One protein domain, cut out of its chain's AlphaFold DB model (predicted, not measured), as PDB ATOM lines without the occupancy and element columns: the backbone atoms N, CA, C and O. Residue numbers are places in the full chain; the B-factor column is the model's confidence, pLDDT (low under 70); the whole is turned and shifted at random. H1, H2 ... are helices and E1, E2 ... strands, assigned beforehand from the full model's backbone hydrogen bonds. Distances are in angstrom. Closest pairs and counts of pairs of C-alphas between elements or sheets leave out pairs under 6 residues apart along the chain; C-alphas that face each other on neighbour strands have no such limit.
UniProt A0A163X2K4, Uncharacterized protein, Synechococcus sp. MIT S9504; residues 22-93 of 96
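Overview. This is residues 22 to 93 of the 96 residues of an uncharacterized protein of Synechococcus sp. MIT S9504 (UniProt A0A163X2K4). A small hairpin of two strands, E1 and E2, and a short helix, H1, form a small head with the first turns of one long helix, H2, whose residues 64 to 91 stick out as a free arm. H1 packs crosswise on residues 52 to 60 of H2. The printed part has 72 residues, with H1, E1, E2 and H2 in that order along the chain; the sheet, E1 - E2, is antiparallel, and the class is mostly helix. The whole is extended, with a radius of gyration of the C-alphas of 19.8 A and spans of 63 by 32 by 14 A.

Along the chain. Find C-alpha 37 at (-55.546, 31.955, 8.087), where E1 begins; it runs over residues 37 to 40, 9.9 A. E2 follows at residues 43 to 46, 10.2 A. H2 takes residues 52 to 91; go from C-alpha 52 at (-45.235, 23.379, 14.942) to C-alpha 91 at (-32.761, 64.321, -25.028), 58.6 A on. Look before E1 for H1, residues 24 to 32, 12.3 A.

Arrangement. Begin at the hairpin of E1 and E2, antiparallel at 148 degrees, where N 38 and O 45 are 2.8 A apart and N 43 and O 40 are 2.9 A apart, within hydrogen-bond range. E1 and H2 are apart, as are H1 and E2. H1 touches H2, about perpendicular at 86 degrees; look for their closest C-alphas at Ala 31 and Lys 56, 5.1 A. In H1 and H2 every O i to N i+4 pair is within hydrogen-bond range.

Size, cuts and confidence. The C-alphas farthest apart, of Asp 49 and Leu 93, are 63.7 A from each other. Without residues 64 to 93, which stand free, the body spans 33 by 18 by 14 A. The three links are tight, the printed part has no cut, and no printed residue is under 70 in pLDDT.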
ATOM      1  N   ALA A  22     -29.732  25.966  14.621       85.19
ATOM      2  CA  ALA A  22     -29.270  27.293  15.025       85.19
ATOM      3  C   ALA A  22     -30.326  28.393  14.817       85.19
ATOM      4  O   ALA A  22     -30.293  29.408  15.508       85.19
ATOM      5  N   THR A  23     -31.258  28.205  13.880       84.31
ATOM      6  CA  THR A  23     -32.317  29.176  13.558       84.31
ATOM      7  C   THR A  23     -33.706  28.701  13.978       84.31
ATOM      8  O   THR A  23     -34.681  29.433  13.807       84.31
ATOM      9  N   ASP A  24     -33.819  27.514  14.579       86.44
ATOM     10  CA  ASP A  24     -35.099  26.901  14.941       86.44
ATOM     11  C   ASP A  24     -35.919  27.758  15.919       86.44
ATOM     12  O   ASP A  24     -37.128  27.925  15.743       86.44
ATOM     13  N   ALA A  25     -35.263  28.373  16.908       87.94
ATOM     14  CA  ALA A  25     -35.919  29.278  17.854       87.94
ATOM     15  C   ALA A  25     -36.472  30.534  17.159       87.94
ATOM     16  O   ALA A  25     -37.596  30.954  17.433       87.94
ATOM     17  N   THR A  26     -35.714  31.099  16.216       91.56
ATOM     18  CA  THR A  26     -36.149  32.249  15.413       91.56
ATOM     19  C   THR A  26     -37.361  31.886  14.566       91.56
ATOM     20  O   THR A  26     -38.360  32.601  14.589       91.56
ATOM     21  N   TRP A  27     -37.318  30.748  13.874       90.56
ATOM     22  CA  TRP A  27     -38.446  30.291  13.064       90.56
ATOM     23  C   TRP A  27     -39.671  29.933  13.895       90.56
ATOM     24  O   TRP A  27     -40.785  30.135  13.427       90.56
ATOM     25  N   SER A  28     -39.486  29.467  15.130       90.75
ATOM     26  CA  SER A  28     -40.595  29.228  16.059       90.75
ATOM     27  C   SER A  28     -41.305  30.535  16.422       90.75
ATOM     28  O   SER A  28     -42.520  30.615  16.292       90.75
ATOM     29  N   ALA A  29     -40.556  31.591  16.758       91.81
ATOM     30  CA  ALA A  29     -41.142  32.900  17.048       91.81
ATOM     31  C   ALA A  29     -41.883  33.499  15.837       91.81
ATOM     32  O   ALA A  29     -42.958  34.075  15.982       91.81
ATOM     33  N   VAL A  30     -41.338  33.334  14.626       92.31
ATOM     34  CA  VAL A  30     -42.015  33.779  13.394       92.31
ATOM     35  C   VAL A  30     -43.266  32.938  13.119       92.31
ATOM     36  O   VAL A  30     -44.300  33.490  12.744       92.31
ATOM     37  N   ALA A  31     -43.208  31.625  13.340       91.50
ATOM     38  CA  ALA A  31     -44.347  30.724  13.189       91.50
ATOM     39  C   ALA A  31     -45.511  31.076  14.124       91.50
ATOM     40  O   ALA A  31     -46.668  30.945  13.725       91.50
ATOM     41  N   ASP A  32     -45.221  31.561  15.329       91.44
ATOM     42  CA  ASP A  32     -46.241  32.015  16.280       91.44
ATOM     43  C   ASP A  32     -46.887  33.347  15.869       91.44
ATOM     44  O   ASP A  32     -47.987  33.667  16.313       91.44
ATOM     45  N   SER A  33     -46.234  34.110  14.987       91.75
ATOM     46  CA  SER A  33     -46.773  35.347  14.409       91.75
ATOM     47  C   SER A  33     -47.564  35.137  13.112       91.75
ATOM     48  O   SER A  33     -48.010  36.113  12.505       91.75
ATOM     49  N   LEU A  34     -47.729  33.886  12.661       91.25
ATOM     50  CA  LEU A  34     -48.546  33.593  11.485       91.25
ATOM     51  C   LEU A  34     -49.994  34.061  11.708       91.25
ATOM     52  O   LEU A  34     -50.537  33.893  12.802       91.25
ATOM     53  N   PRO A  35     -50.649  34.612  10.671       93.25
ATOM     54  CA  PRO A  35     -52.064  34.950  10.753       93.25
ATOM     55  C   PRO A  35     -52.901  33.688  11.002       93.25
ATOM     56  O   PRO A  35     -52.475  32.576  10.677       93.25
ATOM     57  N   GLU A  36     -54.116  33.851  11.536       93.19
ATOM     58  CA  GLU A  36     -55.032  32.723  11.793       93.19
ATOM     59  C   GLU A  36     -55.263  31.873  10.541       93.19
ATOM     60  O   GLU A  36     -55.331  30.644  10.621       93.19
ATOM     61  N   THR A  37     -55.301  32.541   9.392       93.25
ATOM     62  CA  THR A  37     -55.546  31.955   8.087       93.25
ATOM     63  C   THR A  37     -54.462  32.372   7.095       93.25
ATOM     64  O   THR A  37     -54.110  33.548   7.006       93.25
ATOM     65  N   VAL A  38     -53.977  31.416   6.304       90.25
ATOM     66  CA  VAL A  38     -53.044  31.630   5.192       90.25
ATOM     67  C   VAL A  38     -53.629  31.030   3.919       90.25
ATOM     68  O   VAL A  38     -54.052  29.877   3.906       90.25
ATOM     69  N   THR A  39     -53.600  31.789   2.824       90.81
ATOM     70  CA  THR A  39     -54.001  31.294   1.502       90.81
ATOM     71  C   THR A  39     -52.772  30.885   0.701       90.81
ATOM     72  O   THR A  39     -51.905  31.711   0.422       90.81
ATOM     73  N   ILE A  40     -52.702  29.619   0.293       86.19
ATOM     74  CA  ILE A  40     -51.618  29.069  -0.532       86.19
ATOM     75  C   ILE A  40     -52.237  28.549  -1.824       86.19
ATOM     76  O   ILE A  40     -53.122  27.698  -1.790       86.19
ATOM     77  N   ASN A  41     -51.791  29.063  -2.974       87.50
ATOM     78  CA  ASN A  41     -52.307  28.680  -4.296       87.50
ATOM     79  C   ASN A  41     -53.846  28.764  -4.410       87.50
ATOM     80  O   ASN A  41     -54.475  27.938  -5.065       87.50
ATOM     81  N   GLY A  42     -54.458  29.751  -3.744       89.25
ATOM     82  CA  GLY A  42     -55.913  29.949  -3.726       89.25
ATOM     83  C   GLY A  42     -56.682  29.051  -2.751       89.25
ATOM     84  O   GLY A  42     -57.899  29.178  -2.659       89.25
ATOM     85  N   VAL A  43     -55.997  28.177  -2.009       90.31
ATOM     86  CA  VAL A  43     -56.594  27.340  -0.962       90.31
ATOM     87  C   VAL A  43     -56.326  27.957   0.402       90.31
ATOM     88  O   VAL A  43     -55.199  28.340   0.710       90.31
ATOM     89  N   GLU A  44     -57.371  28.053   1.213       91.75
ATOM     90  CA  GLU A  44     -57.327  28.629   2.550       91.75
ATOM     91  C   GLU A  44     -56.961  27.566   3.599       91.75
ATOM     92  O   GLU A  44     -57.579  26.504   3.664       91.75
ATOM     93  N   TYR A  45     -55.961  27.858   4.431       88.50
ATOM     94  CA  TYR A  45     -55.490  26.995   5.511       88.50
ATOM     95  C   TYR A  45     -55.537  27.744   6.836       88.50
ATOM     96  O   TYR A  45     -55.090  28.887   6.914       88.50
ATOM     97  N   LYS A  46     -56.005  27.089   7.900       93.81
ATOM     98  CA  LYS A  46     -55.896  27.632   9.256       93.81
ATOM     99  C   LYS A  46     -54.543  27.268   9.846       93.81
ATOM    100  O   LYS A  46     -54.201  26.092   9.954       93.81
ATOM    101  N   SER A  47     -53.794  28.266  10.295       89.75
ATOM    102  CA  SER A  47     -52.469  28.064  10.894       89.75
ATOM    103  C   SER A  47     -52.527  27.192  12.153       89.75
ATOM    104  O   SER A  47     -51.588  26.446  12.433       89.75
ATOM    105  N   ALA A  48     -53.643  27.233  12.889       90.06
ATOM    106  CA  ALA A  48     -53.870  26.412  14.078       90.06
ATOM    107  C   ALA A  48     -53.961  24.901  13.783       90.06
ATOM    108  O   ALA A  48     -53.617  24.101  14.653       90.06
ATOM    109  N   ASP A  49     -54.359  24.514  12.566       91.62
ATOM    110  CA  ASP A  49     -54.486  23.104  12.162       91.62
ATOM    111  C   ASP A  49     -53.119  22.479  11.825       91.62
ATOM    112  O   ASP A  49     -52.974  21.258  11.730       91.62
ATOM    113  N   LEU A  50     -52.087  23.312  11.653       89.00
ATOM    114  CA  LEU A  50     -50.727  22.890  11.346       89.00
ATOM    115  C   LEU A  50     -49.938  22.610  12.628       89.00
ATOM    116  O   LEU A  50     -49.960  23.383  13.590       89.00
ATOM    117  N   ASN A  51     -49.154  21.530  12.615       90.44
ATOM    118  CA  ASN A  51     -48.195  21.266  13.686       90.44
ATOM    119  C   ASN A  51     -47.051  22.302  13.682       90.44
ATOM    120  O   ASN A  51     -46.836  23.013  12.698       90.44
ATOM    121  N   GLY A  52     -46.289  22.372  14.777       88.81
ATOM    122  CA  GLY A  52     -45.235  23.379  14.942       88.81
ATOM    123  C   GLY A  52     -44.201  23.384  13.812       88.81
ATOM    124  O   GLY A  52     -43.860  24.447  13.304       88.81
ATOM    125  N   ASN A  53     -43.753  22.214  13.352       88.56
ATOM    126  CA  ASN A  53     -42.778  22.125  12.260       88.56
ATOM    127  C   ASN A  53     -43.373  22.587  10.925       88.56
ATOM    128  O   ASN A  53     -42.717  23.309  10.179       88.56
ATOM    129  N   ALA A  54     -44.628  22.230  10.645       89.06
ATOM    130  CA  ALA A  54     -45.343  22.681   9.458       89.06
ATOM    131  C   ALA A  54     -45.541  24.204   9.464       89.06
ATOM    132  O   ALA A  54     -45.342  24.837   8.431       89.06
ATOM    133  N   ARG A  55     -45.842  24.811  10.622       91.38
ATOM    134  CA  ARG A  55     -45.902  26.275  10.751       91.38
ATOM    135  C   ARG A  55     -44.551  26.934  10.480       91.38
ATOM    136  O   ARG A  55     -44.504  27.898   9.728       91.38
ATOM    137  N   LYS A  56     -43.449  26.392  11.008       92.00
ATOM    138  CA  LYS A  56     -42.104  26.924  10.721       92.00
ATOM    139  C   LYS A  56     -41.755  26.831   9.233       92.00
ATOM    140  O   LYS A  56     -41.294  27.811   8.654       92.00
ATOM    141  N   LEU A  57     -42.008  25.685   8.596       90.44
ATOM    142  CA  LEU A  57     -41.793  25.516   7.154       90.44
ATOM    143  C   LEU A  57     -42.675  26.462   6.330       90.44
ATOM    144  O   LEU A  57     -42.208  27.022   5.341       90.44
ATOM    145  N   LEU A  58     -43.918  26.690   6.760       90.62
ATOM    146  CA  LEU A  58     -44.804  27.667   6.138       90.62
ATOM    147  C   LEU A  58     -44.247  29.091   6.258       90.62
ATOM    148  O   LEU A  58     -44.208  29.808   5.264       90.62
ATOM    149  N   SER A  59     -43.761  29.494   7.434       92.31
ATOM    150  CA  SER A  59     -43.106  30.793   7.619       92.31
ATOM    151  C   SER A  59     -41.897  30.971   6.702       92.31
ATOM    152  O   SER A  59     -41.746  32.031   6.099       92.31
ATOM    153  N   ILE A  60     -41.066  29.933   6.556       91.81
ATOM    154  CA  ILE A  60     -39.916  29.940   5.640       91.81
ATOM    155  C   ILE A  60     -40.389  30.118   4.194       91.81
ATOM    156  O   ILE A  60     -39.875  30.975   3.480       91.81
ATOM    157  N   TYR A  61     -41.398  29.352   3.775       90.75
ATOM    158  CA  TYR A  61     -41.963  29.440   2.430       90.75
ATOM    159  C   TYR A  61     -42.516  30.838   2.118       90.75
ATOM    160  O   TYR A  61     -42.230  31.399   1.061       90.75
ATOM    161  N   LEU A  62     -43.279  31.433   3.040       90.75
ATOM    162  CA  LEU A  62     -43.829  32.779   2.858       90.75
ATOM    163  C   LEU A  62     -42.729  33.847   2.800       90.75
ATOM    164  O   LEU A  62     -42.830  34.789   2.011       90.75
ATOM    165  N   ALA A  63     -41.671  33.697   3.601       91.75
ATOM    166  CA  ALA A  63     -40.514  34.584   3.549       91.75
ATOM    167  C   ALA A  63     -39.791  34.492   2.195       91.75
ATOM    168  O   ALA A  63     -39.464  35.524   1.614       91.75
ATOM    169  N   ASP A  64     -39.604  33.283   1.659       92.94
ATOM    170  CA  ASP A  64     -38.987  33.067   0.345       92.94
ATOM    171  C   ASP A  64     -39.805  33.708  -0.789       92.94
ATOM    172  O   ASP A  64     -39.266  34.457  -1.604       92.94
ATOM    173  N   GLN A  65     -41.133  33.533  -0.784       91.25
ATOM    174  CA  GLN A  65     -42.022  34.192  -1.750       91.25
ATOM    175  C   GLN A  65     -41.895  35.720  -1.706       91.25
ATOM    176  O   GLN A  65     -41.862  36.375  -2.751       91.25
ATOM    177  N   LYS A  66     -41.790  36.293  -0.501       92.56
ATOM    178  CA  LYS A  66     -41.591  37.732  -0.321       92.56
ATOM    179  C   LYS A  66     -40.245  38.189  -0.889       92.56
ATOM    180  O   LYS A  66     -40.221  39.152  -1.648       92.56
ATOM    181  N   ILE A  67     -39.159  37.473  -0.587       95.75
ATOM    182  CA  ILE A  67     -37.811  37.778  -1.091       95.75
ATOM    183  C   ILE A  67     -37.787  37.751  -2.621       95.75
ATOM    184  O   ILE A  67     -37.265  38.671  -3.247       95.75
ATOM    185  N   VAL A  68     -38.387  36.734  -3.244       95.94
ATOM    186  CA  VAL A  68     -38.473  36.646  -4.711       95.94
ATOM    187  C   VAL A  68     -39.273  37.818  -5.291       95.94
ATOM    188  O   VAL A  68     -38.911  38.350  -6.342       95.94
ATOM    189  N   GLY A  69     -40.352  38.237  -4.623       95.31
ATOM    190  CA  GLY A  69     -41.119  39.426  -4.998       95.31
ATOM    191  C   GLY A  69     -40.278  40.704  -4.957       95.31
ATOM    192  O   GLY A  69     -40.195  41.410  -5.960       95.31
ATOM    193  N   GLU A  70     -39.596  40.951  -3.837       97.44
ATOM    194  CA  GLU A  70     -38.715  42.112  -3.645       97.44
ATOM    195  C   GLU A  70     -37.560  42.127  -4.662       97.44
ATOM    196  O   GLU A  70     -37.236  43.169  -5.228       97.44
ATOM    197  N   GLN A  71     -36.970  40.969  -4.972       96.75
ATOM    198  CA  GLN A  71     -35.930  40.859  -6.001       96.75
ATOM    199  C   GLN A  71     -36.445  41.254  -7.389       96.75
ATOM    200  O   GLN A  71     -35.758  41.966  -8.121       96.75
ATOM    201  N   LYS A  72     -37.654  40.819  -7.759       96.88
ATOM    202  CA  LYS A  72     -38.271  41.211  -9.036       96.88
ATOM    203  C   LYS A  72     -38.548  42.709  -9.088       96.88
ATOM    204  O   LYS A  72     -38.310  43.327 -10.123       96.88
ATOM    205  N   GLU A  73     -39.022  43.287  -7.988       97.38
ATOM    206  CA  GLU A  73     -39.256  44.727  -7.885       97.38
ATOM    207  C   GLU A  73     -37.954  45.520  -8.053       97.38
ATOM    208  O   GLU A  73     -37.902  46.454  -8.851       97.38
ATOM    209  N   LEU A  74     -36.871  45.100  -7.391       97.56
ATOM    210  CA  LEU A  74     -35.553  45.722  -7.536       97.56
ATOM    211  C   LEU A  74     -35.044  45.684  -8.981       97.56
ATOM    212  O   LEU A  74     -34.523  46.687  -9.472       97.56
ATOM    213  N   VAL A  75     -35.217  44.559  -9.680       97.88
ATOM    214  CA  VAL A  75     -34.849  44.444 -11.101       97.88
ATOM    215  C   VAL A  75     -35.686  45.396 -11.957       97.88
ATOM    216  O   VAL A  75     -35.127  46.129 -12.770       97.88
ATOM    217  N   ALA A  76     -37.001  45.453 -11.741       97.44
ATOM    218  CA  ALA A  76     -37.881  46.356 -12.480       97.44
ATOM    219  C   ALA A  76     -37.511  47.836 -12.266       97.44
ATOM    220  O   ALA A  76     -37.499  48.618 -13.219       97.44
ATOM    221  N   LEU A  77     -37.159  48.222 -11.036       97.81
ATOM    222  CA  LEU A  77     -36.690  49.572 -10.718       97.81
ATOM    223  C   LEU A  77     -35.350  49.890 -11.392       97.81
ATOM    224  O   LEU A  77     -35.181  50.987 -11.924       97.81
ATOM    225  N   ALA A  78     -34.415  48.937 -11.419       97.31
ATOM    226  CA  ALA A  78     -33.140  49.105 -12.111       97.31
ATOM    227  C   ALA A  78     -33.329  49.284 -13.628       97.31
ATOM    228  O   ALA A  78     -32.725  50.174 -14.227       97.31
ATOM    229  N   GLU A  79     -34.209  48.491 -14.248       97.44
ATOM    230  CA  GLU A  79     -34.554  48.633 -15.666       97.44
ATOM    231  C   GLU A  79     -35.211  49.982 -15.972       97.44
ATOM    232  O   GLU A  79     -34.895  50.611 -16.984       97.44
ATOM    233  N   LEU A  80     -36.119  50.440 -15.105       97.50
ATOM    234  CA  LEU A  80     -36.753  51.748 -15.239       97.50
ATOM    235  C   LEU A  80     -35.722  52.877 -15.131       97.50
ATOM    236  O   LEU A  80     -35.727  53.786 -15.959       97.50
ATOM    237  N   GLY A  81     -34.813  52.795 -14.155       97.69
ATOM    238  CA  GLY A  81     -33.723  53.754 -13.989       97.69
ATOM    239  C   GLY A  81     -32.812  53.817 -15.216       97.69
ATOM    240  O   GLY A  81     -32.507  54.907 -15.696       97.69
ATOM    241  N   LEU A  82     -32.448  52.662 -15.785       97.38
ATOM    242  CA  LEU A  82     -31.640  52.597 -17.006       97.38
ATOM    243  C   LEU A  82     -32.358  53.224 -18.208       97.38
ATOM    244  O   LEU A  82     -31.748  53.986 -18.955       97.38
ATOM    245  N   LYS A  83     -33.655  52.940 -18.386       97.00
ATOM    246  CA  LYS A  83     -34.472  53.548 -19.451       97.00
ATOM    247  C   LYS A  83     -34.581  55.062 -19.287       97.00
ATOM    248  O   LYS A  83     -34.469  55.781 -20.272       97.00
ATOM    249  N   SER A  84     -34.768  55.541 -18.056       96.94
ATOM    250  CA  SER A  84     -34.824  56.975 -17.757       96.94
ATOM    251  C   SER A  84     -33.501  57.667 -18.079       96.94
ATOM    252  O   SER A  84     -33.510  58.722 -18.707       96.94
ATOM    253  N   LEU A  85     -32.371  57.066 -17.694       96.00
ATOM    254  CA  LEU A  85     -31.043  57.594 -18.003       96.00
ATOM    255  C   LEU A  85     -30.796  57.643 -19.515       96.00
ATOM    256  O   LEU A  85     -30.270  58.626 -20.026       96.00
ATOM    257  N   LEU A  86     -31.187  56.594 -20.242       95.50
ATOM    258  CA  LEU A  86     -31.044  56.546 -21.695       95.50
ATOM    259  C   LEU A  86     -31.885  57.634 -22.378       95.50
ATOM    260  O   LEU A  86     -31.362  58.349 -23.227       95.50
ATOM    261  N   ALA A  87     -33.134  57.826 -21.946       94.69
ATOM    262  CA  ALA A  87     -33.992  58.901 -22.445       94.69
ATOM    263  C   ALA A  87     -33.411  60.298 -22.154       94.69
ATOM    264  O   ALA A  87     -33.481  61.192 -22.996       94.69
ATOM    265  N   GLU A  88     -32.803  60.494 -20.981       94.75
ATOM    266  CA  GLU A  88     -32.127  61.746 -20.637       94.75
ATOM    267  C   GLU A  88     -30.914  61.999 -21.543       94.75
ATOM    268  O   GLU A  88     -30.773  63.101 -22.076       94.75
ATOM    269  N   ILE A  89     -30.076  60.984 -21.780       93.69
ATOM    270  CA  ILE A  89     -28.937  61.079 -22.705       93.69
ATOM    271  C   ILE A  89     -29.422  61.434 -24.113       93.69
ATOM    272  O   ILE A  89     -28.885  62.357 -24.723       93.69
ATOM    273  N   GLU A  90     -30.450  60.745 -24.610       93.75
ATOM    274  CA  GLU A  90     -31.031  61.001 -25.932       93.75
ATOM    275  C   GLU A  90     -31.558  62.433 -26.064       93.75
ATOM    276  O   GLU A  90     -31.282  63.095 -27.060       93.75
ATOM    277  N   SER A  91     -32.232  62.950 -25.032       92.25
ATOM    278  CA  SER A  91     -32.761  64.321 -25.028       92.25
ATOM    279  C   SER A  91     -31.687  65.419 -25.019       92.25
ATOM    280  O   SER A  91     -31.976  66.556 -25.382       92.25
ATOM    281  N   ASN A  92     -30.456  65.095 -24.610       90.50
ATOM    282  CA  ASN A  92     -29.347  66.048 -24.486       90.50
ATOM    283  C   ASN A  92     -28.291  65.902 -25.596       90.50
ATOM    284  O   ASN A  92     -27.283  66.616 -25.584       90.50
ATOM    285  N   LEU A  93     -28.484  64.991 -26.555       89.12
ATOM    286  CA  LEU A  93     -27.576  64.851 -27.692       89.12
ATOM    287  C   LEU A  93     -27.740  66.039 -28.659       89.12
ATOM    288  O   LEU A  93     -28.857  66.351 -29.076       89.12
TER     289      LEU A  93